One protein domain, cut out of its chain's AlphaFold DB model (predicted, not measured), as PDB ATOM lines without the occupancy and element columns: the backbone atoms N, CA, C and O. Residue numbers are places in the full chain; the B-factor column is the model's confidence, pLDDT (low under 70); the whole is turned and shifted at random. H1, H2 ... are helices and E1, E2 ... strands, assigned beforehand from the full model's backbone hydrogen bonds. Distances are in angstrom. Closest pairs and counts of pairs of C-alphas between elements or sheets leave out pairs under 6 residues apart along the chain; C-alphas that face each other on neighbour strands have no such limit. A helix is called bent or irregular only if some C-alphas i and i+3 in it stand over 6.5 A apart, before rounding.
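Overview. This is residues 91 to 109 and 151 to 316 of the 587 residues of an uncharacterized protein of Monosporascus sp. 5C6A (UniProt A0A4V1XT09). One strongly twisted sheet of eight strands is folded back on itself, and its two leaves, E2 E1 E3 E4 and E8 E7 E6, face each other across the hinge strand E5. H4 and H6 pack on the E8 E7 leaf, H1 sits by E1 on the opposite face from H4, H2, H3 and H5 only graze the sheet, and the link of the E6 and E7 hairpin reaches far from the core. The printed part has 185 residues, with six named helices and eight named strands in the order E1 E2 H1 E3 H2 E4 H3 E5 H4 E6 E7 H5 E8 H6. The sheet is mixed, its order E2 E1 E3 E4 E5 E8 E7 E6, and the class is mixed, helices and strands. The whole is compact, with a radius of gyration of the C-alphas of 16.7 A and spans of 48 by 47 by 30 A.

Along the chain. Start in the sheet with E5, residues 210 to 216, 19.1 A long, which begins at C-alpha 210 at (-10.443, 14.504, 37.354). Beside it find E4, residues 184 to 188, then E3, residues 154 to 158, E1, residues 92 to 98 and 18.9 A long, and E2, residues 101 to 104. On the other side of E5 come E8, residues 290 to 297 and 22.7 A long, E7, residues 252 to 258 and 20.6 A, and E6, residues 233 to 239 and 19.5 A. The helices are H1, residues 106 to 109; H2, residues 169 to 178, 14.8 A; H3, residues 191 to 197; H4, residues 222 to 229, 11.6 A; H5, residues 266 to 269; and H6, residues 300 to 315. H6 runs 23.0 A from C-alpha 300 at (8.808, -6.653, 39.219) to C-alpha 315 at (2.058, -5.758, 61.140). H3 and H4 are irregular: C-alphas 192 and 195 are 7.5 A apart, and C-alphas 224 and 227 are 7.2 A apart.

Arrangement. Look first at the parallel strands E5 and E8, at 27 degrees, where N 211 and O 290 are 2.8 A apart, within hydrogen-bond range. E4 is parallel to E5, with N 212 and O 185 at 2.7 A, and E3 to E4, with N 157 and O 186 at 2.8 A. E3, H2, E4 and E4, H3, E5 are strand-helix-strand units, parallel neighbour strands with a helix between, each with a right-handed crossover; E5, H4, E6 is a split one, also right-handed, with E8 and E7 between its strands. E1 is parallel to E3, with N 95 and O 156 at 2.9 A. E1 and E2 form a hairpin, with N 96 and O 103 at 2.8 A. E8 and E7 are antiparallel, with N 256 and O 295 at 2.8 A. E6 and E7 form another hairpin, with N 234 and O 257 at 2.8 A. H4 runs across the strands, over E8 and only just over E7, at a height over the sheet of 9.9 A. H6 lies over E7, slantwise at 34 degrees on the local plane. H6 touches H4 with residues 306 to 313 alone, closest at the C-alphas of Val 229 and Arg 310, 5.2 A, and only just about perpendicular at 71 degrees. In H6 every O i to N i+4 pair is within hydrogen-bond range, against 5 of 6 in H2, 1 of 3 in H3 beside 1 of 4 O i to N i+3 pairs, and 0 of 4 in H4 beside 2 of 5; H1 and H5 are too short for an O i to N i+4 pair.

Size, cuts and confidence. The two C-alphas farthest apart are those of Ile 245 and Glu 285, 54.6 A. Residues 110 to 150 are not printed, and C-alphas 109 and 151 are 21.4 A apart across this cut. The links H3 to E5, E6 to E7 and H5 to E8 are long. The mean pLDDT of the printed part is 88.8, and residues 160 to 167 and 278 to 287 are under 70.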
ATOM      1  N   ARG A  91     -11.799   0.948  36.014       96.75
ATOM      2  CA  ARG A  91     -10.773   0.351  35.152       96.75
ATOM      3  C   ARG A  91      -9.815   1.426  34.679       96.75
ATOM      4  O   ARG A  91     -10.191   2.598  34.603       96.75
ATOM      5  N   ILE A  92      -8.589   1.032  34.364       97.75
ATOM      6  CA  ILE A  92      -7.579   1.936  33.821       97.75
ATOM      7  C   ILE A  92      -7.119   1.387  32.481       97.75
ATOM      8  O   ILE A  92      -6.570   0.290  32.423       97.75
ATOM      9  N   PHE A  93      -7.343   2.170  31.430       97.75
ATOM     10  CA  PHE A  93      -6.925   1.844  30.073       97.75
ATOM     11  C   PHE A  93      -5.719   2.683  29.699       97.75
ATOM     12  O   PHE A  93      -5.808   3.912  29.650       97.75
ATOM     13  N   GLU A  94      -4.598   2.028  29.427       96.62
ATOM     14  CA  GLU A  94      -3.420   2.706  28.909       96.62
ATOM     15  C   GLU A  94      -3.542   2.897  27.393       96.62
ATOM     16  O   GLU A  94      -3.927   1.998  26.650       96.62
ATOM     17  N   VAL A  95      -3.253   4.106  26.932       95.94
ATOM     18  CA  VAL A  95      -3.235   4.473  25.517       95.94
ATOM     19  C   VAL A  95      -1.983   5.285  25.239       95.94
ATOM     20  O   VAL A  95      -1.582   6.146  26.024       95.94
ATOM     21  N   GLU A  96      -1.370   5.042  24.095       93.06
ATOM     22  CA  GLU A  96      -0.195   5.776  23.656       93.06
ATOM     23  C   GLU A  96      -0.612   7.011  22.860       93.06
ATOM     24  O   GLU A  96      -1.463   6.949  21.971       93.06
ATOM     25  N   ASN A  97      -0.000   8.157  23.151       90.44
ATOM     26  CA  ASN A  97      -0.203   9.360  22.349       90.44
ATOM     27  C   ASN A  97       0.935   9.521  21.334       90.44
ATOM     28  O   ASN A  97       1.997  10.061  21.651       90.44
ATOM     29  N   VAL A  98       0.702   9.089  20.093       88.69
ATOM     30  CA  VAL A  98       1.676   9.224  19.000       88.69
ATOM     31  C   VAL A  98       1.262  10.391  18.105       88.69
ATOM     32  O   VAL A  98       0.449  10.278  17.178       88.69
ATOM     33  N   GLY A  99       1.822  11.562  18.411       85.69
ATOM     34  CA  GLY A  99       1.504  12.823  17.746       85.69
ATOM     35  C   GLY A  99       0.121  13.342  18.136       85.69
ATOM     36  O   GLY A  99      -0.060  13.880  19.219       85.69
ATOM     37  N   ALA A 100      -0.841  13.220  17.222       84.88
ATOM     38  CA  ALA A 100      -2.220  13.695  17.386       84.88
ATOM     39  C   ALA A 100      -3.235  12.539  17.485       84.88
ATOM     40  O   ALA A 100      -4.432  12.741  17.279       84.88
ATOM     41  N   GLN A 101      -2.757  11.310  17.685       89.56
ATOM     42  CA  GLN A 101      -3.555  10.091  17.601       89.56
ATOM     43  C   GLN A 101      -3.332   9.223  18.831       89.56
ATOM     44  O   GLN A 101      -2.203   9.088  19.296       89.56
ATOM     45  N   LEU A 102      -4.420   8.611  19.294       93.38
ATOM     46  CA  LEU A 102      -4.392   7.598  20.337       93.38
ATOM     47  C   LEU A 102      -4.118   6.237  19.702       93.38
ATOM     48  O   LEU A 102      -4.818   5.840  18.767       93.38
ATOM     49  N   TRP A 103      -3.114   5.548  20.212       93.56
ATOM     50  CA  TRP A 103      -2.743   4.191  19.843       93.56
ATOM     51  C   TRP A 103      -3.018   3.258  21.025       93.56
ATOM     52  O   TRP A 103      -2.945   3.695  22.177       93.56
ATOM     53  N   PRO A 104      -3.405   2.002  20.766       93.81
ATOM     54  CA  PRO A 104      -3.542   1.022  21.827       93.81
ATOM     55  C   PRO A 104      -2.166   0.757  22.440       93.81
ATOM     56  O   PRO A 104      -1.196   0.597  21.705       93.81
ATOM     57  N   SER A 105      -2.087   0.709  23.769       92.81
ATOM     58  CA  SER A 105      -0.918   0.128  24.430       92.81
ATOM     59  C   SER A 105      -0.917  -1.394  24.247       92.81
ATOM     60  O   SER A 105      -1.948  -1.992  23.909       92.81
ATOM     61  N   ALA A 106       0.213  -2.033  24.553       89.38
ATOM     62  CA  ALA A 106       0.299  -3.492  24.612       89.38
ATOM     63  C   ALA A 106      -0.744  -4.096  25.576       89.38
ATOM     64  O   ALA A 106      -1.378  -5.104  25.270       89.38
ATOM     65  N   THR A 107      -1.004  -3.431  26.707       92.94
ATOM     66  CA  THR A 107      -1.982  -3.886  27.707       92.94
ATOM     67  C   THR A 107      -3.435  -3.726  27.269       92.94
ATOM     68  O   THR A 107      -4.292  -4.518  27.665       92.94
ATOM     69  N   LEU A 108      -3.735  -2.741  26.420       94.56
ATOM     70  CA  LEU A 108      -5.108  -2.402  26.056       94.56
ATOM     71  C   LEU A 108      -5.812  -3.504  25.260       94.56
ATOM     72  O   LEU A 108      -7.022  -3.712  25.404       94.56
ATOM     73  N   ILE A 109      -5.067  -4.198  24.401       91.25
ATOM     74  CA  ILE A 109      -5.612  -5.256  23.547       91.25
ATOM     75  C   ILE A 109      -6.153  -6.385  24.429       91.25
ATOM     76  O   ILE A 109      -7.332  -6.734  24.309       91.25
ATOM     77  N   ALA A 151     -17.672   7.914  33.232       96.94
ATOM     78  CA  ALA A 151     -17.780   8.405  34.604       96.94
ATOM     79  C   ALA A 151     -17.008   7.577  35.643       96.94
ATOM     80  O   ALA A 151     -16.972   7.971  36.808       96.94
ATOM     81  N   ARG A 152     -16.428   6.433  35.259       96.19
ATOM     82  CA  ARG A 152     -15.751   5.509  36.185       96.19
ATOM     83  C   ARG A 152     -14.358   5.127  35.717       96.19
ATOM     84  O   ARG A 152     -13.451   5.091  36.536       96.19
ATOM     85  N   ASP A 153     -14.208   4.837  34.430       98.12
ATOM     86  CA  ASP A 153     -12.938   4.395  33.868       98.12
ATOM     87  C   ASP A 153     -11.976   5.571  33.692       98.12
ATOM     88  O   ASP A 153     -12.390   6.683  33.357       98.12
ATOM     89  N   ILE A 154     -10.689   5.298  33.891       98.38
ATOM     90  CA  ILE A 154      -9.596   6.258  33.769       98.38
ATOM     91  C   ILE A 154      -8.820   5.943  32.490       98.38
ATOM     92  O   ILE A 154      -8.377   4.813  32.282       98.38
ATOM     93  N   ILE A 155      -8.620   6.950  31.644       98.19
ATOM     94  CA  ILE A 155      -7.762   6.831  30.462       98.19
ATOM     95  C   ILE A 155      -6.359   7.300  30.845       98.19
ATOM     96  O   ILE A 155      -6.169   8.468  31.172       98.19
ATOM     97  N   SER A 156      -5.380   6.399  30.834       97.31
ATOM     98  CA  SER A 156      -3.977   6.698  31.119       97.31
ATOM     99  C   SER A 156      -3.221   6.958  29.823       97.31
ATOM    100  O   SER A 156      -3.046   6.055  29.012       97.31
ATOM    101  N   LEU A 157      -2.767   8.193  29.615       95.00
ATOM    102  CA  LEU A 157      -1.941   8.538  28.463       95.00
ATOM    103  C   LEU A 157      -0.473   8.260  28.763       95.00
ATOM    104  O   LEU A 157       0.169   8.983  29.535       95.00
ATOM    105  N   ASN A 158       0.070   7.265  28.071       90.75
ATOM    106  CA  ASN A 158       1.500   7.053  28.004       90.75
ATOM    107  C   ASN A 158       2.096   7.949  26.912       90.75
ATOM    108  O   ASN A 158       1.748   7.883  25.729       90.75
ATOM    109  N   CYS A 159       2.986   8.838  27.335       80.38
ATOM    110  CA  CYS A 159       3.708   9.745  26.456       80.38
ATOM    111  C   CYS A 159       5.151   9.248  26.337       80.38
ATOM    112  O   CYS A 159       6.066   9.858  26.883       80.38
ATOM    113  N   TRP A 160       5.340   8.128  25.633       62.84
ATOM    114  CA  TRP A 160       6.626   7.421  25.521       62.84
ATOM    115  C   TRP A 160       7.772   8.318  25.054       62.84
ATOM    116  O   TRP A 160       8.936   8.149  25.414       62.84
ATOM    117  N   ALA A 161       7.462   9.310  24.228       59.31
ATOM    118  CA  ALA A 161       8.479  10.149  23.647       59.31
ATOM    119  C   ALA A 161       8.956  11.191  24.674       59.31
ATOM    120  O   ALA A 161       8.451  12.314  24.742       59.31
ATOM    121  N   VAL A 162       9.954  10.785  25.464       47.50
ATOM    122  CA  VAL A 162      10.788  11.605  26.350       47.50
ATOM    123  C   VAL A 162      11.397  12.740  25.514       47.50
ATOM    124  O   VAL A 162      12.458  12.608  24.913       47.50
ATOM    125  N   GLY A 163      10.656  13.843  25.386       57.31
ATOM    126  CA  GLY A 163      11.002  15.005  24.556       57.31
ATOM    127  C   GLY A 163       9.998  15.384  23.458       57.31
ATOM    128  O   GLY A 163      10.168  16.440  22.859       57.31
ATOM    129  N   CYS A 164       8.959  14.584  23.200       50.31
ATOM    130  CA  CYS A 164       7.948  14.836  22.157       50.31
ATOM    131  C   CYS A 164       6.555  15.161  22.712       50.31
ATOM    132  O   CYS A 164       5.645  15.470  21.943       50.31
ATOM    133  N   LEU A 165       6.394  15.208  24.040       60.25
ATOM    134  CA  LEU A 165       5.477  16.188  24.612       60.25
ATOM    135  C   LEU A 165       6.078  17.563  24.323       60.25
ATOM    136  O   LEU A 165       6.669  18.210  25.183       60.25
ATOM    137  N   ASP A 166       5.945  18.007  23.077       65.50
ATOM    138  CA  ASP A 166       5.887  19.425  22.814       65.50
ATOM    139  C   ASP A 166       4.690  19.891  23.643       65.50
ATOM    140  O   ASP A 166       3.536  19.740  23.248       65.50
ATOM    141  N   TRP A 167       4.967  20.436  24.831       69.88
ATOM    142  CA  TRP A 167       3.989  21.102  25.702       69.88
ATOM    143  C   TRP A 167       3.402  22.358  25.028       69.88
ATOM    144  O   TRP A 167       2.710  23.158  25.657       69.88
ATOM    145  N   ALA A 168       3.698  22.544  23.739       75.88
ATOM    146  CA  ALA A 168       3.046  23.467  22.851       75.88
ATOM    147  C   ALA A 168       1.523  23.233  22.889       75.88
ATOM    148  O   ALA A 168       1.052  22.109  22.737       75.88
ATOM    149  N   PRO A 169       0.718  24.292  23.038       74.81
ATOM    150  CA  PRO A 169      -0.740  24.175  23.044       74.81
ATOM    151  C   PRO A 169      -1.341  23.546  21.773       74.81
ATOM    152  O   PRO A 169      -2.465  23.051  21.806       74.81
ATOM    153  N   GLU A 170      -0.620  23.580  20.647       79.94
ATOM    154  CA  GLU A 170      -1.107  23.121  19.339       79.94
ATOM    155  C   GLU A 170      -1.257  21.593  19.254       79.94
ATOM    156  O   GLU A 170      -2.260  21.112  18.726       79.94
ATOM    157  N   THR A 171      -0.312  20.826  19.808       81.25
ATOM    158  CA  THR A 171      -0.354  19.348  19.839       81.25
ATOM    159  C   THR A 171      -1.501  18.853  20.716       81.25
ATOM    160  O   THR A 171      -2.285  17.996  20.306       81.25
ATOM    161  N   TRP A 172      -1.675  19.479  21.882       87.44
ATOM    162  CA  TRP A 172      -2.755  19.168  22.816       87.44
ATOM    163  C   TRP A 172      -4.149  19.442  22.257       87.44
ATOM    164  O   TRP A 172      -5.086  18.764  22.659       87.44
ATOM    165  N   GLY A 173      -4.308  20.376  21.315       89.94
ATOM    166  CA  GLY A 173      -5.602  20.639  20.681       89.94
ATOM    167  C   GLY A 173      -6.181  19.416  19.966       89.94
ATOM    168  O   GLY A 173      -7.373  19.140  20.083       89.94
ATOM    169  N   ALA A 174      -5.339  18.653  19.263       89.62
ATOM    170  CA  ALA A 174      -5.783  17.451  18.566       89.62
ATOM    171  C   ALA A 174      -6.037  16.285  19.533       89.62
ATOM    172  O   ALA A 174      -7.074  15.630  19.447       89.62
ATOM    173  N   THR A 175      -5.133  16.068  20.496       90.75
ATOM    174  CA  THR A 175      -5.300  15.041  21.536       90.75
ATOM    175  C   THR A 175      -6.543  15.301  22.392       90.75
ATOM    176  O   THR A 175      -7.320  14.381  22.627       90.75
ATOM    177  N   ALA A 176      -6.797  16.553  22.785       92.12
ATOM    178  CA  ALA A 176      -7.999  16.943  23.522       92.12
ATOM    179  C   ALA A 176      -9.281  16.744  22.701       92.12
ATOM    180  O   ALA A 176     -10.306  16.382  23.265       92.12
ATOM    181  N   GLY A 177      -9.221  16.923  21.377       92.88
ATOM    182  CA  GLY A 177     -10.333  16.588  20.485       92.88
ATOM    183  C   GLY A 177     -10.681  15.096  20.500       92.88
ATOM    184  O   GLY A 177     -11.854  14.749  20.518       92.88
ATOM    185  N   ASN A 178      -9.681  14.208  20.557       92.44
ATOM    186  CA  ASN A 178      -9.918  12.759  20.655       92.44
ATOM    187  C   ASN A 178     -10.402  12.316  22.047       92.44
ATOM    188  O   ASN A 178     -10.971  11.237  22.179       92.44
ATOM    189  N   LEU A 179     -10.154  13.129  23.076       95.12
ATOM    190  CA  LEU A 179     -10.476  12.855  24.480       95.12
ATOM    191  C   LEU A 179     -11.612  13.751  24.991       95.12
ATOM    192  O   LEU A 179     -11.726  13.980  26.195       95.12
ATOM    193  N   GLU A 180     -12.441  14.291  24.093       94.62
ATOM    194  CA  GLU A 180     -13.439  15.298  24.459       94.62
ATOM    195  C   GLU A 180     -14.472  14.780  25.469       94.62
ATOM    196  O   GLU A 180     -14.917  15.549  26.320       94.62
ATOM    197  N   ASP A 181     -14.789  13.485  25.421       95.88
ATOM    198  CA  ASP A 181     -15.770  12.802  26.276       95.88
ATOM    199  C   ASP A 181     -15.162  12.117  27.514       95.88
ATOM    200  O   ASP A 181     -15.875  11.480  28.292       95.88
ATOM    201  N   VAL A 182     -13.848  12.224  27.724       97.31
ATOM    202  CA  VAL A 182     -13.170  11.593  28.865       97.31
ATOM    203  C   VAL A 182     -13.339  12.444  30.124       97.31
ATOM    204  O   VAL A 182     -12.941  13.608  30.151       97.31
ATOM    205  N   GLU A 183     -13.897  11.854  31.188       97.50
ATOM    206  CA  GLU A 183     -14.060  12.541  32.479       97.50
ATOM    207  C   GLU A 183     -12.876  12.331  33.432       97.50
ATOM    208  O   GLU A 183     -12.620  13.192  34.275       97.50
ATOM    209  N   HIS A 184     -12.140  11.224  33.283       97.81
ATOM    210  CA  HIS A 184     -11.011  10.853  34.137       97.81
ATOM    211  C   HIS A 184      -9.776  10.549  33.292       97.81
ATOM    212  O   HIS A 184      -9.759   9.589  32.521       97.81
ATOM    213  N   LEU A 185      -8.737  11.367  33.440       97.56
ATOM    214  CA  LEU A 185      -7.515  11.278  32.640       97.56
ATOM    215  C   LEU A 185      -6.303  11.121  33.549       97.56
ATOM    216  O   LEU A 185      -6.095  11.962  34.415       97.56
ATOM    217  N   ALA A 186      -5.479  10.102  33.336       97.31
ATOM    218  CA  ALA A 186      -4.175   9.972  33.975       97.31
ATOM    219  C   ALA A 186      -3.061  10.335  32.991       97.31
ATOM    220  O   ALA A 186      -3.090   9.934  31.830       97.31
ATOM    221  N   LEU A 187      -2.082  11.113  33.450       94.94
ATOM    222  CA  LEU A 187      -0.895  11.468  32.676       94.94
ATOM    223  C   LEU A 187       0.337  10.974  33.422       94.94
ATOM    224  O   LEU A 187       0.512  11.309  34.594       94.94
ATOM    225  N   LYS A 188       1.194  10.213  32.739       92.62
ATOM    226  CA  LYS A 188       2.500   9.814  33.269       92.62
ATOM    227  C   LYS A 188       3.429  11.030  33.322       92.62
ATOM    228  O   LYS A 188       3.597  11.716  32.312       92.62
ATOM    229  N   ILE A 189       3.978  11.343  34.494       89.69
ATOM    230  CA  ILE A 189       4.764  12.562  34.735       89.69
ATOM    231  C   ILE A 189       6.001  12.194  35.541       89.69
ATOM    232  O   ILE A 189       5.878  11.672  36.644       89.69
ATOM    233  N   GLY A 190       7.177  12.568  35.043       87.31
ATOM    234  CA  GLY A 190       8.408  12.433  35.818       87.31
ATOM    235  C   GLY A 190       8.510  13.491  36.929       87.31
ATOM    236  O   GLY A 190       7.929  14.578  36.822       87.31
ATOM    237  N   PRO A 191       9.328  13.283  37.975       81.38
ATOM    238  CA  PRO A 191       9.440  14.194  39.121       81.38
ATOM    239  C   PRO A 191       9.842  15.630  38.737       81.38
ATOM    240  O   PRO A 191       9.492  16.586  39.425       81.38
ATOM    241  N   GLN A 192      10.550  15.810  37.618       83.19
ATOM    242  CA  GLN A 192      10.975  17.125  37.117       83.19
ATOM    243  C   GLN A 192       9.882  17.872  36.333       83.19
ATOM    244  O   GLN A 192      10.011  19.067  36.071       83.19
ATOM    245  N   GLN A 193       8.811  17.182  35.939       84.94
ATOM    246  CA  GLN A 193       7.744  17.710  35.085       84.94
ATOM    247  C   GLN A 193       6.521  18.178  35.886       84.94
ATOM    248  O   GLN A 193       5.534  18.620  35.299       84.94
ATOM    249  N   GLN A 194       6.576  18.137  37.220       84.81
ATOM    250  CA  GLN A 194       5.457  18.523  38.081       84.81
ATOM    251  C   GLN A 194       4.944  19.945  37.799       84.81
ATOM    252  O   GLN A 194       3.735  20.168  37.723       84.81
ATOM    253  N   ASP A 195       5.854  20.899  37.594       85.12
ATOM    254  CA  ASP A 195       5.494  22.279  37.249       85.12
ATOM    255  C   ASP A 195       4.879  22.374  35.843       85.12
ATOM    256  O   ASP A 195       3.996  23.194  35.606       85.12
ATOM    257  N   GLN A 196       5.311  21.521  34.909       84.56
ATOM    258  CA  GLN A 196       4.808  21.492  33.529       84.56
ATOM    259  C   GLN A 196       3.396  20.913  33.461       84.56
ATOM    260  O   GLN A 196       2.559  21.431  32.726       84.56
ATOM    261  N   PHE A 197       3.102  19.905  34.285       86.25
ATOM    262  CA  PHE A 197       1.760  19.344  34.398       86.25
ATOM    263  C   PHE A 197       0.726  20.415  34.778       86.25
ATOM    264  O   PHE A 197      -0.356  20.455  34.205       86.25
ATOM    265  N   GLN A 198       1.071  21.356  35.663       83.81
ATOM    266  CA  GLN A 198       0.176  22.465  36.038       83.81
ATOM    267  C   GLN A 198      -0.058  23.477  34.905       83.81
ATOM    268  O   GLN A 198      -1.026  24.239  34.946       83.81
ATOM    269  N   LEU A 199       0.828  23.510  33.909       85.38
ATOM    270  CA  LEU A 199       0.731  24.390  32.744       85.38
ATOM    271  C   LEU A 199      -0.065  23.764  31.596       85.38
ATOM    272  O   LEU A 199      -0.268  24.424  30.574       85.38
ATOM    273  N   LEU A 200      -0.523  22.518  31.746       86.56
ATOM    274  CA  LEU A 200      -1.284  21.848  30.705       86.56
ATOM    275  C   LEU A 200      -2.582  22.585  30.388       86.56
ATOM    276  O   LEU A 200      -3.269  23.088  31.287       86.56
ATOM    277  N   PRO A 201      -2.974  22.620  29.104       89.31
ATOM    278  CA  PRO A 201      -4.187  23.284  28.675       89.31
ATOM    279  C   PRO A 201      -5.422  22.415  28.975       89.31
ATOM    280  O   PRO A 201      -6.200  22.107  28.079       89.31
ATOM    281  N   PHE A 202      -5.646  22.050  30.245       90.25
ATOM    282  CA  PHE A 202      -6.787  21.225  30.672       90.25
ATOM    283  C   PHE A 202      -8.147  21.824  30.287       90.25
ATOM    284  O   PHE A 202      -9.120  21.104  30.113       90.25
ATOM    285  N   HIS A 203      -8.202  23.140  30.068       89.12
ATOM    286  CA  HIS A 203      -9.372  23.841  29.539       89.12
ATOM    287  C   HIS A 203      -9.805  23.382  28.132       89.12
ATOM    288  O   HIS A 203     -10.904  23.721  27.702       89.12
ATOM    289  N   LEU A 204      -8.959  22.647  27.402       90.81
ATOM    290  CA  LEU A 204      -9.317  22.034  26.121       90.81
ATOM    291  C   LEU A 204     -10.169  20.766  26.298       90.81
ATOM    292  O   LEU A 204     -10.884  20.389  25.372       90.81
ATOM    293  N   PHE A 205     -10.144  20.144  27.480       93.00
ATOM    294  CA  PHE A 205     -10.898  18.935  27.797       93.00
ATOM    295  C   PHE A 205     -12.227  19.311  28.452       93.00
ATOM    296  O   PHE A 205     -12.313  19.539  29.657       93.00
ATOM    297  N   LYS A 206     -13.281  19.413  27.642       92.38
ATOM    298  CA  LYS A 206     -14.567  19.991  28.067       92.38
ATOM    299  C   LYS A 206     -15.274  19.192  29.164       92.38
ATOM    300  O   LYS A 206     -15.945  19.798  29.995       92.38
ATOM    301  N   ASN A 207     -15.133  17.868  29.148       95.06
ATOM    302  CA  ASN A 207     -15.819  16.968  30.075       95.06
ATOM    303  C   ASN A 207     -14.919  16.453  31.209       95.06
ATOM    304  O   ASN A 207     -15.388  15.689  32.051       95.06
ATOM    305  N   LEU A 208     -13.652  16.880  31.261       95.50
ATOM    306  CA  LEU A 208     -12.698  16.395  32.253       95.50
ATOM    307  C   LEU A 208     -13.096  16.858  33.657       95.50
ATOM    308  O   LEU A 208     -13.189  18.056  33.930       95.50
ATOM    309  N   LYS A 209     -13.312  15.895  34.552       95.19
ATOM    310  CA  LYS A 209     -13.623  16.115  35.970       95.19
ATOM    311  C   LYS A 209     -12.384  15.921  36.829       95.19
ATOM    312  O   LYS A 209     -12.111  16.766  37.679       95.19
ATOM    313  N   THR A 210     -11.618  14.866  36.558       95.25
ATOM    314  CA  THR A 210     -10.443  14.504  37.354       95.25
ATOM    315  C   THR A 210      -9.235  14.241  36.466       95.25
ATOM    316  O   THR A 210      -9.291  13.460  35.518       95.25
ATOM    317  N   ALA A 211      -8.120  14.883  36.801       95.81
ATOM    318  CA  ALA A 211      -6.818  14.653  36.199       95.81
ATOM    319  C   ALA A 211      -5.878  14.012  37.229       95.81
ATOM    320  O   ALA A 211      -5.583  14.590  38.278       95.81
ATOM    321  N   TYR A 212      -5.388  12.819  36.918       96.44
ATOM    322  CA  TYR A 212      -4.433  12.089  37.730       96.44
ATOM    323  C   TYR A 212      -3.018  12.366  37.242       96.44
ATOM    324  O   TYR A 212      -2.705  12.208  36.061       96.44
ATOM    325  N   ALA A 213      -2.155  12.757  38.167       95.12
ATOM    326  CA  ALA A 213      -0.727  12.757  37.930       95.12
ATOM    327  C   ALA A 213      -0.164  11.400  38.322       95.12
ATOM    328  O   ALA A 213      -0.187  11.055  39.500       95.12
ATOM    329  N   CYS A 214       0.264  10.631  37.328       96.56
ATOM    330  CA  CYS A 214       0.740   9.269  37.492       96.56
ATOM    331  C   CYS A 214       2.272   9.262  37.558       96.56
ATOM    332  O   CYS A 214       2.927   9.621  36.579       96.56
ATOM    333  N   TRP A 215       2.831   8.881  38.705       95.50
ATOM    334  CA  TRP A 215       4.273   8.682  38.895       95.50
ATOM    335  C   TRP A 215       4.608   7.201  38.904       95.50
ATOM    336  O   TRP A 215       3.831   6.400  39.432       95.50
ATOM    337  N   GLU A 216       5.780   6.851  38.393       96.00
ATOM    338  CA  GLU A 216       6.322   5.513  38.604       96.00
ATOM    339  C   GLU A 216       6.849   5.381  40.033       96.00
ATOM    340  O   GLU A 216       7.308   6.348  40.652       96.00
ATOM    341  N   ALA A 217       6.694   4.192  40.609       96.62
ATOM    342  CA  ALA A 217       7.084   3.939  41.986       96.62
ATOM    343  C   ALA A 217       8.602   4.068  42.193       96.62
ATOM    344  O   ALA A 217       9.015   4.610  43.219       96.62
ATOM    345  N   ASP A 218       9.407   3.651  41.218       95.12
ATOM    346  CA  ASP A 218      10.873   3.727  41.216       95.12
ATOM    347  C   ASP A 218      11.413   5.174  41.205       95.12
ATOM    348  O   ASP A 218      12.483   5.462  41.750       95.12
ATOM    349  N   GLU A 219      10.646   6.127  40.669       93.81
ATOM    350  CA  GLU A 219      10.955   7.560  40.719       93.81
ATOM    351  C   GLU A 219      10.729   8.176  42.113       93.81
ATOM    352  O   GLU A 219      11.163   9.305  42.399       93.81
ATOM    353  N   LEU A 220      10.032   7.465  43.003       93.31
ATOM    354  CA  LEU A 220       9.642   7.934  44.325       93.31
ATOM    355  C   LEU A 220      10.410   7.207  45.428       93.31
ATOM    356  O   LEU A 220      10.604   6.002  45.437       93.31
ATOM    357  N   ARG A 221      10.788   7.950  46.473       92.69
ATOM    358  CA  ARG A 221      11.359   7.327  47.677       92.69
ATOM    359  C   ARG A 221      10.313   6.438  48.347       92.69
ATOM    360  O   ARG A 221       9.188   6.897  48.538       92.69
ATOM    361  N   SER A 222      10.704   5.277  48.872       91.62
ATOM    362  CA  SER A 222       9.804   4.332  49.561       91.62
ATOM    363  C   SER A 222       8.972   4.980  50.673       91.62
ATOM    364  O   SER A 222       7.799   4.663  50.870       91.62
ATOM    365  N   ARG A 223       9.525   5.983  51.370       90.00
ATOM    366  CA  ARG A 223       8.786   6.757  52.385       90.00
ATOM    367  C   ARG A 223       7.589   7.541  51.839       90.00
ATOM    368  O   ARG A 223       6.650   7.787  52.588       90.00
ATOM    369  N   ASN A 224       7.624   7.917  50.564       93.31
ATOM    370  CA  ASN A 224       6.550   8.616  49.868       93.31
ATOM    371  C   ASN A 224       5.487   7.660  49.304       93.31
ATOM    372  O   ASN A 224       4.443   8.140  48.879       93.31
ATOM    373  N   LEU A 225       5.733   6.346  49.318       95.88
ATOM    374  CA  LEU A 225       4.835   5.310  48.792       95.88
ATOM    375  C   LEU A 225       3.944   4.675  49.869       95.88
ATOM    376  O   LEU A 225       3.023   3.926  49.560       95.88
ATOM    377  N   LYS A 226       4.179   4.989  51.149       94.56
ATOM    378  CA  LYS A 226       3.457   4.400  52.294       94.56
ATOM    379  C   LYS A 226       1.942   4.567  52.220       94.56
ATOM    380  O   LYS A 226       1.208   3.692  52.662       94.56
ATOM    381  N   TRP A 227       1.470   5.686  51.673       95.88
ATOM    382  CA  TRP A 227       0.038   5.942  51.563       95.88
ATOM    383  C   TRP A 227      -0.645   4.967  50.591       95.88
ATOM    384  O   TRP A 227      -1.799   4.630  50.820       95.88
ATOM    385  N   CYS A 228       0.066   4.441  49.582       97.38
ATOM    386  CA  CYS A 228      -0.486   3.563  48.542       97.38
ATOM    387  C   CYS A 228      -1.061   2.240  49.072       97.38
ATOM    388  O   CYS A 228      -1.872   1.621  48.396       97.38
ATOM    389  N   VAL A 229      -0.651   1.793  50.263       96.50
ATOM    390  CA  VAL A 229      -1.068   0.500  50.843       96.50
ATOM    391  C   VAL A 229      -2.150   0.625  51.921       96.50
ATOM    392  O   VAL A 229      -2.460  -0.347  52.607       96.50
ATOM    393  N   SER A 230      -2.703   1.825  52.098       95.81
ATOM    394  CA  SER A 230      -3.791   2.105  53.039       95.81
ATOM    395  C   SER A 230      -5.146   1.643  52.504       95.81
ATOM    396  O   SER A 230      -5.403   1.719  51.308       95.81
ATOM    397  N   ASP A 231      -6.071   1.288  53.398       95.56
ATOM    398  CA  ASP A 231      -7.459   0.952  53.036       95.56
ATOM    399  C   ASP A 231      -8.235   2.145  52.436       95.56
ATOM    400  O   ASP A 231      -9.291   1.964  51.836       95.56
ATOM    401  N   ALA A 232      -7.718   3.370  52.588       96.56
ATOM    402  CA  ALA A 232      -8.281   4.591  52.000       96.56
ATOM    403  C   ALA A 232      -7.791   4.873  50.562       96.56
ATOM    404  O   ALA A 232      -8.006   5.968  50.030       96.56
ATOM    405  N   VAL A 233      -7.093   3.918  49.948       97.12
ATOM    406  CA  VAL A 233      -6.582   3.994  48.579       97.12
ATOM    407  C   VAL A 233      -7.320   2.996  47.700       97.12
ATOM    408  O   VAL A 233      -7.537   1.847  48.073       97.12
ATOM    409  N   ARG A 234      -7.701   3.447  46.505       97.38
ATOM    410  CA  ARG A 234      -8.173   2.572  45.437       97.38
ATOM    411  C   ARG A 234      -6.973   1.960  44.738       97.38
ATOM    412  O   ARG A 234      -5.993   2.647  44.453       97.38
ATOM    413  N   THR A 235      -7.090   0.673  44.451       97.44
ATOM    414  CA  THR A 235      -6.067  -0.091  43.747       97.44
ATOM    415  C   THR A 235      -6.672  -0.740  42.516       97.44
ATOM    416  O   THR A 235      -7.746  -1.337  42.617       97.44
ATOM    417  N   PHE A 236      -5.974  -0.683  41.389       97.25
ATOM    418  CA  PHE A 236      -6.324  -1.433  40.186       97.25
ATOM    419  C   PHE A 236      -5.127  -2.261  39.744       97.25
ATOM    420  O   PHE A 236      -4.011  -1.751  39.673       97.25
ATOM    421  N   TYR A 237      -5.371  -3.547  39.516       96.81
ATOM    422  CA  TYR A 237      -4.354  -4.526  39.166       96.81
ATOM    423  C   TYR A 237      -4.513  -4.897  37.700       96.81
ATOM    424  O   TYR A 237      -5.598  -5.302  37.285       96.81
ATOM    425  N   VAL A 238      -3.433  -4.762  36.942       95.75
ATOM    426  CA  VAL A 238      -3.367  -5.155  35.539       95.75
ATOM    427  C   VAL A 238      -2.355  -6.272  35.422       95.75
ATOM    428  O   VAL A 238      -1.234  -6.138  35.904       95.75
ATOM    429  N   LYS A 239      -2.756  -7.354  34.763       95.25
ATOM    430  CA  LYS A 239      -1.858  -8.428  34.373       95.25
ATOM    431  C   LYS A 239      -2.124  -8.779  32.918       95.25
ATOM    432  O   LYS A 239      -3.281  -8.994  32.559       95.25
ATOM    433  N   THR A 240      -1.073  -8.813  32.118       93.38
ATOM    434  CA  THR A 240      -1.075  -9.391  30.776       93.38
ATOM    435  C   THR A 240      -0.230 -10.647  30.774       93.38
ATOM    436  O   THR A 240       0.626 -10.834  31.641       93.38
ATOM    437  N   GLU A 241      -0.508 -11.521  29.820       92.81
ATOM    438  CA  GLU A 241       0.239 -12.757  29.621       92.81
ATOM    439  C   GLU A 241       0.683 -12.818  28.161       92.81
ATOM    440  O   GLU A 241      -0.021 -12.339  27.271       92.81
ATOM    441  N   GLU A 242       1.853 -13.380  27.911       90.19
ATOM    442  CA  GLU A 242       2.340 -13.674  26.572       90.19
ATOM    443  C   GLU A 242       1.325 -14.565  25.820       90.19
ATOM    444  O   GLU A 242       0.945 -15.635  26.305       90.19
ATOM    445  N   GLU A 243       0.833 -14.110  24.659       85.00
ATOM    446  CA  GLU A 243      -0.226 -14.822  23.919       85.00
ATOM    447  C   GLU A 243       0.318 -16.091  23.253       85.00
ATOM    448  O   GLU A 243      -0.316 -17.147  23.312       85.00
ATOM    449  N   ASP A 244       1.514 -15.993  22.667       87.19
ATOM    450  CA  ASP A 244       2.239 -17.087  22.026       87.19
ATOM    451  C   ASP A 244       3.712 -17.050  22.442       87.19
ATOM    452  O   ASP A 244       4.271 -15.984  22.647       87.19
ATOM    453  N   ILE A 245       4.383 -18.206  22.500       86.88
ATOM    454  CA  ILE A 245       5.803 -18.292  22.889       86.88
ATOM    455  C   ILE A 245       6.665 -17.375  22.001       86.88
ATOM    456  O   ILE A 245       6.848 -17.642  20.810       86.88
ATOM    457  N   GLY A 246       7.255 -16.345  22.600       84.44
ATOM    458  CA  GLY A 246       8.045 -15.297  21.956       84.44
ATOM    459  C   GLY A 246       7.248 -14.096  21.426       84.44
ATOM    460  O   GLY A 246       7.839 -13.271  20.726       84.44
ATOM    461  N   VAL A 247       5.939 -13.999  21.682       82.50
ATOM    462  CA  VAL A 247       5.041 -12.951  21.168       82.50
ATOM    463  C   VAL A 247       4.212 -12.348  22.304       82.50
ATOM    464  O   VAL A 247       3.172 -12.867  22.712       82.50
ATOM    465  N   GLY A 248       4.656 -11.180  22.760       81.12
ATOM    466  CA  GLY A 248       4.043 -10.434  23.853       81.12
ATOM    467  C   GLY A 248       5.000 -10.282  25.028       81.12
ATOM    468  O   GLY A 248       6.078 -10.869  25.056       81.12
ATOM    469  N   GLU A 249       4.615  -9.452  25.989       84.25
ATOM    470  CA  GLU A 249       5.348  -9.284  27.238       84.25
ATOM    471  C   GLU A 249       4.373  -9.491  28.405       84.25
ATOM    472  O   GLU A 249       3.247  -8.974  28.412       84.25
ATOM    473  N   ASP A 250       4.821 -10.267  29.390       91.88
ATOM    474  CA  ASP A 250       4.140 -10.402  30.671       91.88
ATOM    475  C   ASP A 250       4.292  -9.081  31.429       91.88
ATOM    476  O   ASP A 250       5.352  -8.776  31.983       91.88
ATOM    477  N   TYR A 251       3.229  -8.282  31.462       92.94
ATOM    478  CA  TYR A 251       3.175  -7.079  32.272       92.94
ATOM    479  C   TYR A 251       2.361  -7.352  33.523       92.94
ATOM    480  O   TYR A 251       1.249  -7.877  33.477       92.94
ATOM    481  N   GLU A 252       2.883  -6.905  34.652       96.50
ATOM    482  CA  GLU A 252       2.137  -6.796  35.892       96.50
ATOM    483  C   GLU A 252       2.223  -5.339  36.338       96.50
ATOM    484  O   GLU A 252       3.292  -4.733  36.315       96.50
ATOM    485  N   MET A 253       1.088  -4.729  36.678       97.31
ATOM    486  CA  MET A 253       1.053  -3.345  37.139       97.31
ATOM    487  C   MET A 253       0.040  -3.157  38.257       97.31
ATOM    488  O   MET A 253      -1.067  -3.703  38.227       97.31
ATOM    489  N   ILE A 254       0.391  -2.319  39.231       98.25
ATOM    490  CA  ILE A 254      -0.510  -1.910  40.312       98.25
ATOM    491  C   ILE A 254      -0.649  -0.395  40.288       98.25
ATOM    492  O   ILE A 254       0.310   0.326  40.538       98.25
ATOM    493  N   TYR A 255      -1.859   0.095  40.041       98.38
ATOM    494  CA  TYR A 255      -2.184   1.514  40.142       98.38
ATOM    495  C   TYR A 255      -2.789   1.805  41.506       98.38
ATOM    496  O   TYR A 255      -3.713   1.113  41.927       98.38
ATOM    497  N   CYS A 256      -2.305   2.847  42.172       98.38
ATOM    498  CA  CYS A 256      -2.772   3.286  43.483       98.38
ATOM    499  C   CYS A 256      -3.154   4.768  43.437       98.38
ATOM    500  O   CYS A 256      -2.333   5.606  43.059       98.38
ATOM    501  N   TRP A 257      -4.372   5.118  43.854       97.94
ATOM    502  CA  TRP A 257      -4.800   6.515  43.990       97.94
ATOM    503  C   TRP A 257      -5.780   6.706  45.160       97.94
ATOM    504  O   TRP A 257      -6.498   5.775  45.525       97.94
ATOM    505  N   PRO A 258      -5.835   7.891  45.790       96.69
ATOM    506  CA  PRO A 258      -6.691   8.111  46.954       96.69
ATOM    507  C   PRO A 258      -8.184   7.952  46.649       96.69
ATOM    508  O   PRO A 258      -8.671   8.436  45.625       96.69
ATOM    509  N   ASP A 259      -8.932   7.345  47.572       96.06
ATOM    510  CA  ASP A 259     -10.391   7.262  47.486       96.06
ATOM    511  C   ASP A 259     -11.047   8.553  47.994       96.06
ATOM    512  O   ASP A 259     -11.414   8.679  49.164       96.06
ATOM    513  N   LEU A 260     -11.186   9.538  47.108       92.12
ATOM    514  CA  LEU A 260     -11.755  10.842  47.461       92.12
ATOM    515  C   LEU A 260     -13.238  10.797  47.841       92.12
ATOM    516  O   LEU A 260     -13.697  11.666  48.581       92.12
ATOM    517  N   GLU A 261     -13.979   9.802  47.356       93.00
ATOM    518  CA  GLU A 261     -15.412   9.670  47.634       93.00
ATOM    519  C   GLU A 261     -15.649   9.259  49.090       93.00
ATOM    520  O   GLU A 261     -16.486   9.844  49.780       93.00
ATOM    521  N   ASN A 262     -14.874   8.286  49.575       95.75
ATOM    522  CA  ASN A 262     -15.020   7.756  50.930       95.75
ATOM    523  C   ASN A 262     -14.109   8.463  51.949       95.75
ATOM    524  O   ASN A 262     -14.431   8.516  53.141       95.75
ATOM    525  N   HIS A 263     -12.982   9.029  51.500       95.69
ATOM    526  CA  HIS A 263     -11.923   9.550  52.366       95.69
ATOM    527  C   HIS A 263     -11.317  10.882  51.865       95.69
ATOM    528  O   HIS A 263     -10.108  10.967  51.637       95.69
ATOM    529  N   PRO A 264     -12.098  11.977  51.773       92.38
ATOM    530  CA  PRO A 264     -11.627  13.248  51.205       92.38
ATOM    531  C   PRO A 264     -10.449  13.876  51.974       92.38
ATOM    532  O   PRO A 264      -9.527  14.426  51.375       92.38
ATOM    533  N   ASP A 265     -10.426  13.745  53.303       93.56
ATOM    534  CA  ASP A 265      -9.352  14.283  54.149       93.56
ATOM    535  C   ASP A 265      -8.028  13.504  54.036       93.56
ATOM    536  O   ASP A 265      -7.001  13.949  54.555       93.56
ATOM    537  N   TYR A 266      -8.049  12.301  53.449       93.38
ATOM    538  CA  TYR A 266      -6.903  11.389  53.450       93.38
ATOM    539  C   TYR A 266      -5.719  11.979  52.685       93.38
ATOM    540  O   TYR A 266      -4.581  11.936  53.159       93.38
ATOM    541  N   VAL A 267      -5.994  12.633  51.555       91.19
ATOM    542  CA  VAL A 267      -4.969  13.265  50.714       91.19
ATOM    543  C   VAL A 267      -4.210  14.355  51.464       91.19
ATOM    544  O   VAL A 267      -2.991  14.461  51.352       91.19
ATOM    545  N   GLU A 268      -4.899  15.150  52.279       91.38
ATOM    546  CA  GLU A 268      -4.266  16.228  53.044       91.38
ATOM    547  C   GLU A 268      -3.452  15.729  54.245       91.38
ATOM    548  O   GLU A 268      -2.599  16.463  54.758       91.38
ATOM    549  N   LYS A 269      -3.691  14.498  54.702       94.38
ATOM    550  CA  LYS A 269      -3.020  13.923  55.873       94.38
ATOM    551  C   LYS A 269      -1.846  13.044  55.467       94.38
ATOM    552  O   LYS A 269      -0.729  13.328  55.884       94.38
ATOM    553  N   GLU A 270      -2.083  12.063  54.601       94.31
ATOM    554  CA  GLU A 270      -1.142  10.961  54.365       94.31
ATOM    555  C   GLU A 270      -0.306  11.115  53.090       94.31
ATOM    556  O   GLU A 270       0.860  10.726  53.067       94.31
ATOM    557  N   VAL A 271      -0.847  11.722  52.026       94.25
ATOM    558  CA  VAL A 271      -0.080  11.893  50.779       94.25
ATOM    559  C   VAL A 271       1.043  12.909  51.015       94.25
ATOM    560  O   VAL A 271       0.757  13.993  51.512       94.25
ATOM    561  N   PRO A 272       2.309  12.660  50.654       93.19
ATOM    562  CA  PRO A 272       3.392  13.633  50.812       93.19
ATOM    563  C   PRO A 272       3.114  14.970  50.114       93.19
ATOM    564  O   PRO A 272       2.633  14.997  48.986       93.19
ATOM    565  N   GLN A 273       3.484  16.095  50.739       90.31
ATOM    566  CA  GLN A 273       3.229  17.433  50.180       90.31
ATOM    567  C   GLN A 273       3.835  17.632  48.781       90.31
ATOM    568  O   GLN A 273       3.242  18.332  47.971       90.31
ATOM    569  N   GLY A 274       4.970  16.989  48.485       87.50
ATOM    570  CA  GLY A 274       5.583  17.022  47.154       87.50
ATOM    571  C   GLY A 274       4.740  16.356  46.064       87.50
ATOM    572  O   GLY A 274       4.850  16.746  44.915       87.50
ATOM    573  N   LEU A 275       3.861  15.411  46.410       89.31
ATOM    574  CA  LEU A 275       2.951  14.747  45.465       89.31
ATOM    575  C   LEU A 275       1.573  15.420  45.408       89.31
ATOM    576  O   LEU A 275       0.773  15.161  44.512       89.31
ATOM    577  N   ARG A 276       1.272  16.310  46.361       88.62
ATOM    578  CA  ARG A 276       0.031  17.082  46.356       88.62
ATOM    579  C   ARG A 276       0.148  18.185  45.317       88.62
ATOM    580  O   ARG A 276       0.787  19.205  45.549       88.62
ATOM    581  N   LEU A 277      -0.548  18.016  44.203       79.25
ATOM    582  CA  LEU A 277      -0.658  19.061  43.187       79.25
ATOM    583  C   LEU A 277      -1.556  20.224  43.628       79.25
ATOM    584  O   LEU A 277      -1.538  21.284  43.019       79.25
ATOM    585  N   GLY A 278      -2.269  20.073  44.747       64.81
ATOM    586  CA  GLY A 278      -3.195  21.078  45.252       64.81
ATOM    587  C   GLY A 278      -4.484  21.127  44.433       64.81
ATOM    588  O   GLY A 278      -4.600  20.548  43.357       64.81
ATOM    589  N   ARG A 279      -5.493  21.820  44.967       60.34
ATOM    590  CA  ARG A 279      -6.748  22.050  44.252       60.34
ATOM    591  C   ARG A 279      -6.597  23.320  43.424       60.34
ATOM    592  O   ARG A 279      -6.678  24.425  43.964       60.34
ATOM    593  N   PHE A 280      -6.356  23.184  42.125       52.78
ATOM    594  CA  PHE A 280      -6.411  24.336  41.233       52.78
ATOM    595  C   PHE A 280      -7.873  24.689  40.988       52.78
ATOM    596  O   PHE A 280      -8.528  24.156  40.098       52.78
ATOM    597  N   ALA A 281      -8.390  25.640  41.763       43.25
ATOM    598  CA  ALA A 281      -9.511  26.428  41.284       43.25
ATOM    599  C   ALA A 281      -8.995  27.218  40.076       43.25
ATOM    600  O   ALA A 281      -8.366  28.272  40.236       43.25
ATOM    601  N   ILE A 282      -9.201  26.687  38.866       49.00
ATOM    602  CA  ILE A 282      -9.081  27.487  37.649       49.00
ATOM    603  C   ILE A 282      -9.936  28.727  37.919       49.00
ATOM    604  O   ILE A 282     -11.109  28.613  38.257       49.00
ATOM    605  N   LYS A 283      -9.340  29.921  37.871       46.22
ATOM    606  CA  LYS A 283     -10.009  31.191  38.218       46.22
ATOM    607  C   LYS A 283     -11.114  31.602  37.216       46.22
ATOM    608  O   LYS A 283     -11.394  32.788  37.082       46.22
ATOM    609  N   GLY A 284     -11.719  30.655  36.505       46.84
ATOM    610  CA  GLY A 284     -12.807  30.854  35.550       46.84
ATOM    611  C   GLY A 284     -14.008  29.975  35.896       46.84
ATOM    612  O   GLY A 284     -13.858  28.970  36.578       46.84
ATOM    613  N   GLU A 285     -15.189  30.370  35.421       47.44
ATOM    614  CA  GLU A 285     -16.529  29.805  35.688       47.44
ATOM    615  C   GLU A 285     -16.755  28.341  35.231       47.44
ATOM    616  O   GLU A 285     -17.892  27.920  35.041       47.44
ATOM    617  N   GLY A 286     -15.697  27.550  35.039       60.59
ATOM    618  CA  GLY A 286     -15.800  26.134  34.690       60.59
ATOM    619  C   GLY A 286     -15.934  25.224  35.918       60.59
ATOM    620  O   GLY A 286     -15.548  25.620  37.023       60.59
ATOM    621  N   PRO A 287     -16.447  23.990  35.741       64.69
ATOM    622  CA  PRO A 287     -16.325  22.951  36.758       64.69
ATOM    623  C   PRO A 287     -14.843  22.802  37.123       64.69
ATOM    624  O   PRO A 287     -13.981  22.683  36.253       64.69
ATOM    625  N   GLY A 288     -14.531  22.913  38.414       85.62
ATOM    626  CA  GLY A 288     -13.156  22.809  38.886       85.62
ATOM    627  C   GLY A 288     -12.630  21.404  38.622       85.62
ATOM    628  O   GLY A 288     -13.189  20.450  39.153       85.62
ATOM    629  N   ILE A 289     -11.571  21.297  37.819       91.00
ATOM    630  CA  ILE A 289     -10.886  20.028  37.564       91.00
ATOM    631  C   ILE A 289     -10.158  19.621  38.844       91.00
ATOM    632  O   ILE A 289      -9.390  20.402  39.416       91.00
ATOM    633  N   GLU A 290     -10.429  18.409  39.312       92.12
ATOM    634  CA  GLU A 290      -9.782  17.840  40.482       92.12
ATOM    635  C   GLU A 290      -8.458  17.190  40.088       92.12
ATOM    636  O   GLU A 290      -8.382  16.436  39.124       92.12
ATOM    637  N   PHE A 291      -7.399  17.502  40.833       92.44
ATOM    638  CA  PHE A 291      -6.077  16.941  40.599       92.44
ATOM    639  C   PHE A 291      -5.760  15.914  41.669       92.44
ATOM    640  O   PHE A 291      -5.727  16.241  42.861       92.44
ATOM    641  N   CYS A 292      -5.504  14.685  41.240       94.75
ATOM    642  CA  CYS A 292      -5.266  13.563  42.133       94.75
ATOM    643  C   CYS A 292      -3.883  12.960  41.907       94.75
ATOM    644  O   CYS A 292      -3.468  12.780  40.764       94.75
ATOM    645  N   PRO A 293      -3.164  12.609  42.980       95.94
ATOM    646  CA  PRO A 293      -1.966  11.815  42.843       95.94
ATOM    647  C   PRO A 293      -2.320  10.366  42.476       95.94
ATOM    648  O   PRO A 293      -3.277   9.809  43.015       95.94
ATOM    649  N   MET A 294      -1.534   9.750  41.601       97.75
ATOM    650  CA  MET A 294      -1.601   8.331  41.266       97.75
ATOM    651  C   MET A 294      -0.179   7.774  41.193       97.75
ATOM    652  O   MET A 294       0.720   8.437  40.688       97.75
ATOM    653  N   VAL A 295       0.040   6.571  41.708       97.69
ATOM    654  CA  VAL A 295       1.323   5.870  41.585       97.69
ATOM    655  C   VAL A 295       1.098   4.561  40.853       97.69
ATOM    656  O   VAL A 295       0.138   3.854  41.165       97.69
ATOM    657  N   VAL A 296       1.982   4.245  39.911       97.88
ATOM    658  CA  VAL A 296       2.032   2.953  39.229       97.88
ATOM    659  C   VAL A 296       3.278   2.182  39.662       97.88
ATOM    660  O   VAL A 296       4.384   2.715  39.671       97.88
ATOM    661  N   PHE A 297       3.083   0.924  40.040       97.94
ATOM    662  CA  PHE A 297       4.145  -0.052  40.265       97.94
ATOM    663  C   PHE A 297       4.178  -0.951  39.030       97.94
ATOM    664  O   PHE A 297       3.284  -1.782  38.893       97.94
ATOM    665  N   SER A 298       5.117  -0.720  38.112       95.94
ATOM    666  CA  SER A 298       5.160  -1.359  36.785       95.94
ATOM    667  C   SER A 298       6.291  -2.376  36.631       95.94
ATOM    668  O   SER A 298       6.195  -3.263  35.788       95.94
ATOM    669  N   SER A 299       7.359  -2.278  37.429       94.88
ATOM    670  CA  SER A 299       8.434  -3.270  37.427       94.88
ATOM    671  C   SER A 299       8.199  -4.375  38.462       94.88
ATOM    672  O   SER A 299       7.523  -4.178  39.474       94.88
ATOM    673  N   ILE A 300       8.826  -5.539  38.254       95.38
ATOM    674  CA  ILE A 300       8.808  -6.653  39.219       95.38
ATOM    675  C   ILE A 300       9.277  -6.178  40.606       95.38
ATOM    676  O   ILE A 300       8.663  -6.516  41.620       95.38
ATOM    677  N   HIS A 301      10.324  -5.347  40.651       95.12
ATOM    678  CA  HIS A 301      10.844  -4.767  41.891       95.12
ATOM    679  C   HIS A 301       9.813  -3.851  42.564       95.12
ATOM    680  O   HIS A 301       9.596  -3.949  43.771       95.12
ATOM    681  N   ASP A 302       9.113  -3.016  41.793       95.88
ATOM    682  CA  ASP A 302       8.070  -2.130  42.318       95.88
ATOM    683  C   ASP A 302       6.893  -2.921  42.896       95.88
ATOM    684  O   ASP A 302       6.383  -2.608  43.973       95.88
ATOM    685  N   ILE A 303       6.468  -3.986  42.220       97.19
ATOM    686  CA  ILE A 303       5.386  -4.854  42.697       97.19
ATOM    687  C   ILE A 303       5.779  -5.537  44.010       97.19
ATOM    688  O   ILE A 303       4.997  -5.560  44.969       97.19
ATOM    689  N   GLN A 304       7.005  -6.059  44.092       96.25
ATOM    690  CA  GLN A 304       7.539  -6.630  45.329       96.25
ATOM    691  C   GLN A 304       7.589  -5.583  46.445       96.25
ATOM    692  O   GLN A 304       7.150  -5.859  47.568       96.25
ATOM    693  N   LEU A 305       8.031  -4.361  46.132       95.38
ATOM    694  CA  LEU A 305       8.022  -3.233  47.055       95.38
ATOM    695  C   LEU A 305       6.600  -2.931  47.543       95.38
ATOM    696  O   LEU A 305       6.396  -2.795  48.749       95.38
ATOM    697  N   TYR A 306       5.593  -2.903  46.667       97.50
ATOM    698  CA  TYR A 306       4.194  -2.711  47.058       97.50
ATOM    699  C   TYR A 306       3.721  -3.778  48.056       97.50
ATOM    700  O   TYR A 306       3.168  -3.445  49.111       97.50
ATOM    701  N   TYR A 307       3.972  -5.062  47.784       97.06
ATOM    702  CA  TYR A 307       3.601  -6.137  48.709       97.06
ATOM    703  C   TYR A 307       4.372  -6.064  50.032       97.06
ATOM    704  O   TYR A 307       3.789  -6.315  51.092       97.06
ATOM    705  N   HIS A 308       5.646  -5.668  49.999       95.12
ATOM    706  CA  HIS A 308       6.448  -5.442  51.198       95.12
ATOM    707  C   HIS A 308       5.871  -4.298  52.045       95.12
ATOM    708  O   HIS A 308       5.627  -4.474  53.245       95.12
ATOM    709  N   LEU A 309       5.576  -3.151  51.421       94.56
ATOM    710  CA  LEU A 309       4.923  -2.007  52.062       94.56
ATOM    711  C   LEU A 309       3.583  -2.436  52.681       94.56
ATOM    712  O   LEU A 309       3.297  -2.121  53.837       94.56
ATOM    713  N   ARG A 310       2.784  -3.224  51.955       95.25
ATOM    714  CA  ARG A 310       1.476  -3.698  52.421       95.25
ATOM    715  C   ARG A 310       1.598  -4.634  53.621       95.25
ATOM    716  O   ARG A 310       0.872  -4.471  54.601       95.25
ATOM    717  N   LYS A 311       2.535  -5.586  53.582       94.25
ATOM    718  CA  LYS A 311       2.806  -6.517  54.689       94.25
ATOM    719  C   LYS A 311       3.255  -5.768  55.943       94.25
ATOM    720  O   LYS A 311       2.764  -6.052  57.034       94.25
ATOM    721  N   ARG A 312       4.142  -4.781  55.794       91.06
ATOM    722  CA  ARG A 312       4.623  -3.961  56.912       91.06
ATOM    723  C   ARG A 312       3.517  -3.077  57.491       91.06
ATOM    724  O   ARG A 312       3.364  -3.042  58.707       91.06
ATOM    725  N   GLY A 313       2.685  -2.464  56.645       89.56
ATOM    726  CA  GLY A 313       1.526  -1.674  57.081       89.56
ATOM    727  C   GLY A 313       0.513  -2.462  57.923       89.56
ATOM    728  O   GLY A 313      -0.105  -1.894  58.819       89.56
ATOM    729  N   GLN A 314       0.383  -3.774  57.695       88.38
ATOM    730  CA  GLN A 314      -0.506  -4.645  58.478       88.38
ATOM    731  C   GLN A 314       0.073  -5.062  59.836       88.38
ATOM    732  O   GLN A 314      -0.675  -5.222  60.800       88.38
ATOM    733  N   VAL A 315       1.389  -5.284  59.915       87.69
ATOM    734  CA  VAL A 315       2.058  -5.758  61.140       87.69
ATOM    735  C   VAL A 315       2.316  -4.603  62.103       87.69
ATOM    736  O   VAL A 315       2.077  -4.712  63.306       87.69
ATOM    737  N   ASP A 316       2.764  -3.479  61.558       70.75
ATOM    738  CA  ASP A 316       3.277  -2.345  62.302       70.75
ATOM    739  C   ASP A 316       2.287  -1.187  62.242       70.75
ATOM    740  O   ASP A 316       2.551  -0.149  61.638       70.75
TER     741      ASP A 316